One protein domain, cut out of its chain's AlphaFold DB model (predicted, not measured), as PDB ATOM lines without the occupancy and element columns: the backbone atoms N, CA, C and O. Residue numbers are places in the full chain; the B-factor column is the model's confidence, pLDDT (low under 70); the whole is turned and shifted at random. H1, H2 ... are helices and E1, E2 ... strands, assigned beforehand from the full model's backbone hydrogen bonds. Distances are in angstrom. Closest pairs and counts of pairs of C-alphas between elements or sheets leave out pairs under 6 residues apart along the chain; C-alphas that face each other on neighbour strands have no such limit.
ATOM      1  N   GLN A   2     190.895 164.050 192.444       81.44
ATOM      2  CA  GLN A   2     191.931 163.027 192.566       81.44
ATOM      3  C   GLN A   2     191.646 161.915 191.560       81.44
ATOM      4  O   GLN A   2     190.518 161.438 191.466       81.44
ATOM      5  N   VAL A   3     192.669 161.514 190.809       87.19
ATOM      6  CA  VAL A   3     192.578 160.398 189.866       87.19
ATOM      7  C   VAL A   3     193.278 159.203 190.487       87.19
ATOM      8  O   VAL A   3     194.448 159.295 190.857       87.19
ATOM      9  N   THR A   4     192.570 158.090 190.604       90.88
ATOM     10  CA  THR A   4     193.148 156.799 190.968       90.88
ATOM     11  C   THR A   4     193.041 155.871 189.769       90.88
ATOM     12  O   THR A   4     192.050 155.889 189.042       90.88
ATOM     13  N   ASN A   5     194.085 155.087 189.516       94.31
ATOM     14  CA  ASN A   5     194.060 154.073 188.470       94.31
ATOM     15  C   ASN A   5     194.017 152.704 189.146       94.31
ATOM     16  O   ASN A   5     194.922 152.369 189.911       94.31
ATOM     17  N   VAL A   6     192.944 151.953 188.912       92.25
ATOM     18  CA  VAL A   6     192.753 150.603 189.449       92.25
ATOM     19  C   VAL A   6     192.440 149.696 188.271       92.25
ATOM     20  O   VAL A   6     191.483 149.947 187.547       92.25
ATOM     21  N   ASN A   7     193.244 148.649 188.073       92.44
ATOM     22  CA  ASN A   7     193.097 147.697 186.964       92.44
ATOM     23  C   ASN A   7     193.010 148.364 185.575       92.44
ATOM     24  O   ASN A   7     192.178 147.982 184.760       92.44
ATOM     25  N   ASP A   8     193.848 149.375 185.325       92.44
ATOM     26  CA  ASP A   8     193.877 150.164 184.078       92.44
ATOM     27  C   ASP A   8     192.588 150.965 183.781       92.44
ATOM     28  O   ASP A   8     192.405 151.523 182.699       92.44
ATOM     29  N   VAL A   9     191.697 151.089 184.771       94.88
ATOM     30  CA  VAL A   9     190.517 151.953 184.727       94.88
ATOM     31  C   VAL A   9     190.763 153.189 185.587       94.88
ATOM     32  O   VAL A   9     191.055 153.113 186.786       94.88
ATOM     33  N   ARG A  10     190.611 154.364 184.970       93.44
ATOM     34  CA  ARG A  10     190.715 155.654 185.663       93.44
ATOM     35  C   ARG A  10     189.434 155.926 186.442       93.44
ATOM     36  O   ARG A  10     188.376 156.128 185.856       93.44
ATOM     37  N   VAL A  11     189.554 155.985 187.761       92.19
ATOM     38  CA  VAL A  11     188.491 156.393 188.676       92.19
ATOM     39  C   VAL A  11     188.742 157.835 189.100       92.19
ATOM     40  O   VAL A  11     189.830 158.205 189.547       92.19
ATOM     41  N   TYR A  12     187.718 158.665 188.941       88.75
ATOM     42  CA  TYR A  12     187.778 160.089 189.236       88.75
ATOM     43  C   TYR A  12     187.033 160.380 190.530       88.75
ATOM     44  O   TYR A  12     185.805 160.356 190.568       88.75
ATOM     45  N   ASN A  13     187.770 160.689 191.593       86.81
ATOM     46  CA  ASN A  13     187.169 161.173 192.823       86.81
ATOM     47  C   ASN A  13     187.096 162.707 192.797       86.81
ATOM     48  O   ASN A  13     188.108 163.415 192.896       86.81
ATOM     49  N   LEU A  14     185.876 163.216 192.633       81.81
ATOM     50  CA  LEU A  14     185.590 164.646 192.518       81.81
ATOM     51  C   LEU A  14     185.518 165.337 193.886       81.81
ATOM     52  O   LEU A  14     185.864 166.510 193.984       81.81
ATOM     53  N   THR A  15     185.169 164.597 194.940       72.00
ATOM     54  CA  THR A  15     185.017 165.081 196.324       72.00
ATOM     55  C   THR A  15     186.224 164.774 197.223       72.00
ATOM     56  O   THR A  15     186.253 165.168 198.390       72.00
ATOM     57  N   CYS A  16     187.266 164.122 196.696       59.47
ATOM     58  CA  CYS A  16     188.504 163.874 197.432       59.47
ATOM     59  C   CYS A  16     189.150 165.190 197.892       59.47
ATOM     60  O   CYS A  16     189.463 166.057 197.074       59.47
ATOM     61  N   GLY A  17     189.377 165.313 199.205       56.44
ATOM     62  CA  GLY A  17     190.003 166.487 199.824       56.44
ATOM     63  C   GLY A  17     189.037 167.464 200.500       56.44
ATOM     64  O   GLY A  17     189.477 168.513 200.966       56.44
ATOM     65  N   GLN A  18     187.744 167.138 200.615       57.41
ATOM     66  CA  GLN A  18     186.790 167.904 201.424       57.41
ATOM     67  C   GLN A  18     187.093 167.771 202.929       57.41
ATOM     68  O   GLN A  18     186.344 167.173 203.693       57.41
ATOM     69  N   LYS A  19     188.177 168.390 203.410       58.81
ATOM     70  CA  LYS A  19     188.136 168.942 204.766       58.81
ATOM     71  C   LYS A  19     187.185 170.125 204.679       58.81
ATOM     72  O   LYS A  19     187.562 171.199 204.210       58.81
ATOM     73  N   ALA A  20     185.916 169.895 205.011       61.75
ATOM     74  CA  ALA A  20     184.961 170.976 205.201       61.75
ATOM     75  C   ALA A  20     185.621 172.001 206.127       61.75
ATOM     76  O   ALA A  20     186.149 171.633 207.180       61.75
ATOM     77  N   VAL A  21     185.681 173.268 205.704       68.62
ATOM     78  CA  VAL A  21     186.170 174.307 206.611       68.62
ATOM     79  C   VAL A  21     185.174 174.333 207.760       68.62
ATOM     80  O   VAL A  21     184.004 174.620 207.494       68.62
ATOM     81  N   PRO A  22     185.589 174.003 208.994       70.56
ATOM     82  CA  PRO A  22     184.631 173.826 210.063       70.56
ATOM     83  C   PRO A  22     183.845 175.113 210.274       70.56
ATOM     84  O   PRO A  22     184.420 176.203 210.270       70.56
ATOM     85  N   GLU A  23     182.536 174.988 210.462       69.50
ATOM     86  CA  GLU A  23     181.648 176.147 210.580       69.50
ATOM     87  C   GLU A  23     181.977 177.011 211.809       69.50
ATOM     88  O   GLU A  23     181.786 178.221 211.793       69.50
ATOM     89  N   TRP A  24     182.562 176.400 212.844       75.31
ATOM     90  CA  TRP A  24     183.015 177.063 214.069       75.31
ATOM     91  C   TRP A  24     184.327 177.853 213.917       75.31
ATOM     92  O   TRP A  24     184.802 178.452 214.882       75.31
ATOM     93  N   LEU A  25     184.962 177.845 212.742       82.50
ATOM     94  CA  LEU A  25     186.227 178.540 212.519       82.50
ATOM     95  C   LEU A  25     186.002 180.046 212.294       82.50
ATOM     96  O   LEU A  25     185.238 180.433 211.416       82.50
ATOM     97  N   ASN A  26     186.747 180.897 213.014       84.44
ATOM     98  CA  ASN A  26     186.692 182.358 212.841       84.44
ATOM     99  C   ASN A  26     186.846 182.793 211.372       84.44
ATOM    100  O   ASN A  26     187.698 182.269 210.640       84.44
ATOM    101  N   ASP A  27     186.109 183.837 210.986       81.50
ATOM    102  CA  ASP A  27     186.040 184.342 209.609       81.50
ATOM    103  C   ASP A  27     187.406 184.680 209.001       81.50
ATOM    104  O   ASP A  27     187.646 184.418 207.821       81.50
ATOM    105  N   ASP A  28     188.346 185.195 209.794       82.38
ATOM    106  CA  ASP A  28     189.694 185.518 209.314       82.38
ATOM    107  C   ASP A  28     190.498 184.275 208.940       82.38
ATOM    108  O   ASP A  28     191.192 184.250 207.918       82.38
ATOM    109  N   LYS A  29     190.386 183.208 209.739       81.12
ATOM    110  CA  LYS A  29     191.027 181.924 209.436       81.12
ATOM    111  C   LYS A  29     190.350 181.270 208.235       81.12
ATOM    112  O   LYS A  29     191.043 180.765 207.357       81.12
ATOM    113  N   ARG A  30     189.022 181.379 208.125       79.19
ATOM    114  CA  ARG A  30     188.251 180.906 206.966       79.19
ATOM    115  C   ARG A  30     188.661 181.621 205.676       79.19
ATOM    116  O   ARG A  30     188.854 180.968 204.655       79.19
ATOM    117  N   LYS A  31     188.866 182.943 205.714       80.12
ATOM    118  CA  LYS A  31     189.381 183.729 204.576       80.12
ATOM    119  C   LYS A  31     190.804 183.327 204.185       80.12
ATOM    120  O   LYS A  31     191.108 183.325 202.995       80.12
ATOM    121  N   LYS A  32     191.669 182.990 205.150       81.88
ATOM    122  CA  LYS A  32     193.027 182.484 204.875       81.88
ATOM    123  C   LYS A  32     192.992 181.108 204.204       81.88
ATOM    124  O   LYS A  32     193.579 180.970 203.138       81.88
ATOM    125  N   LEU A  33     192.223 180.159 204.742       76.88
ATOM    126  CA  LEU A  33     192.027 178.825 204.153       76.88
ATOM    127  C   LEU A  33     191.451 178.889 202.733       76.88
ATOM    128  O   LEU A  33     191.931 178.206 201.838       76.88
ATOM    129  N   LYS A  34     190.481 179.778 202.473       74.50
ATOM    130  CA  LYS A  34     189.933 179.981 201.116       74.50
ATOM    131  C   LYS A  34     190.967 180.467 200.088       74.50
ATOM    132  O   LYS A  34     190.717 180.360 198.892       74.50
ATOM    133  N   LYS A  35     192.093 181.047 200.520       78.38
ATOM    134  CA  LYS A  35     193.151 181.533 199.618       78.38
ATOM    135  C   LYS A  35     194.160 180.449 199.236       78.38
ATOM    136  O   LYS A  35     194.899 180.673 198.277       78.38
ATOM    137  N   GLU A  36     194.193 179.324 199.949       78.69
ATOM    138  CA  GLU A  36     195.094 178.207 199.663       78.69
ATOM    139  C   GLU A  36     194.790 177.599 198.286       78.69
ATOM    140  O   GLU A  36     193.636 177.554 197.848       78.69
ATOM    141  N   ALA A  37     195.836 177.166 197.577       72.94
ATOM    142  CA  ALA A  37     195.722 176.654 196.212       72.94
ATOM    143  C   ALA A  37     194.790 175.432 196.132       72.94
ATOM    144  O   ALA A  37     193.953 175.367 195.232       72.94
ATOM    145  N   ASP A  38     194.858 174.547 197.129       71.75
ATOM    146  CA  ASP A  38     194.017 173.350 197.231       71.75
ATOM    147  C   ASP A  38     192.524 173.698 197.318       71.75
ATOM    148  O   ASP A  38     191.692 173.069 196.665       71.75
ATOM    149  N   MET A  39     192.170 174.754 198.061       72.69
ATOM    150  CA  MET A  39     190.785 175.223 198.167       72.69
ATOM    151  C   MET A  39     190.299 175.914 196.890       72.69
ATOM    152  O   MET A  39     189.112 175.848 196.586       72.69
ATOM    153  N   LYS A  40     191.193 176.547 196.117       70.69
ATOM    154  CA  LYS A  40     190.850 177.139 194.811       70.69
ATOM    155  C   LYS A  40     190.648 176.095 193.713       70.69
ATOM    156  O   LYS A  40     189.894 176.347 192.781       70.69
ATOM    157  N   GLN A  41     191.323 174.953 193.808       73.81
ATOM    158  CA  GLN A  41     191.196 173.836 192.866       73.81
ATOM    159  C   GLN A  41     190.087 172.843 193.260       73.81
ATOM    160  O   GLN A  41     189.890 171.824 192.589       73.81
ATOM    161  N   ARG A  42     189.352 173.123 194.346       75.00
ATOM    162  CA  ARG A  42     188.206 172.329 194.800       75.00
ATOM    163  C   ARG A  42     187.048 172.494 193.819       75.00
ATOM    164  O   ARG A  42     186.586 173.602 193.569       75.00
ATOM    165  N   ILE A  43     186.569 171.368 193.304       78.69
ATOM    166  CA  ILE A  43     185.375 171.295 192.463       78.69
ATOM    167  C   ILE A  43     184.260 170.740 193.345       78.69
ATOM    168  O   ILE A  43     184.374 169.629 193.856       78.69
ATOM    169  N   GLU A  44     183.201 171.515 193.540       80.50
ATOM    170  CA  GLU A  44     181.952 171.032 194.126       80.50
ATOM    171  C   GLU A  44     180.922 170.930 193.013       80.50
ATOM    172  O   GLU A  44     180.649 171.920 192.340       80.50
TER     173      GLU A  44
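AT A GLANCE: This is residues 2 to 44 of the 196 residues of the protein "Hypothetical protein" of Rotaria socialis (UniProt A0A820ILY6). The model is a long, thin rod with a two-stranded hairpin, E1 and E2, at one end and a loop that folds back on itself at the other. From the hairpin, a long link without named elements runs to the far end of the rod, where the path turns round and comes back toward the middle through two short helices, H1 and then H2. The printed part has 43 residues, with two named strands followed by two named helices in the order E1, E2, H1, H2, and the sheet, E1 - E2, is antiparallel. The class is mixed, helices and strands, although under half of the residues, 21 of 43, are in named elements. The whole is only just extended, close to loose, with a radius of gyration of the C-alphas of 14.0 A and spans of 44 by 18 by 12 A.

HOW THE PARTS SIT: The printed part begins with E1, residues 2 to 6, which forms a hairpin with its antiparallel neighbour E2, residues 9 to 13. Their directions stand at 151 degrees. The C-alphas of Asn 5 and Arg 10 face each other, 4.6 A apart. Across the pair, N 4 and O 11 are within hydrogen-bond range at 2.9 A, and so are N 11 and O 4 at 2.8 A. H1, residues 27 to 33, and H2, residues 37 to 40, are close but not clearly touching: their closest C-alphas, those of Leu 33 and Met 39, are 7.1 A apart. E1 is apart from H1 and from H2, and E2 is apart from H2. In H1 every O i to N i+4 pair is within hydrogen-bond range, while H2, with 4 residues, is too short for such a pair.

IN THESE COORDINATES: E1 starts at C-alpha 2, at (191.931, 163.027, 192.566), and measures 12.8 A from first to last C-alpha. E2 measures 12.7 A and ends at C-alpha 13, at (187.169, 161.173, 192.823). H1 measures 9.8 A and H2 measures 5.1 A, ending at C-alpha 40, at (190.850, 177.139, 194.811).

THE WHOLE: The C-alphas farthest apart are those of Asn 7 and Asp 28, at 44.1 A. Residues 5 to 10 and residues 23 to 28 stand free. The links from E1 to E2 and from H1 to H2 are tight, and the link from E2 to H1, residues 14 to 26, is long. The printed part has no cut. Its mean pLDDT is 78.5, with residues 16 to 21 and residue 23 under 70.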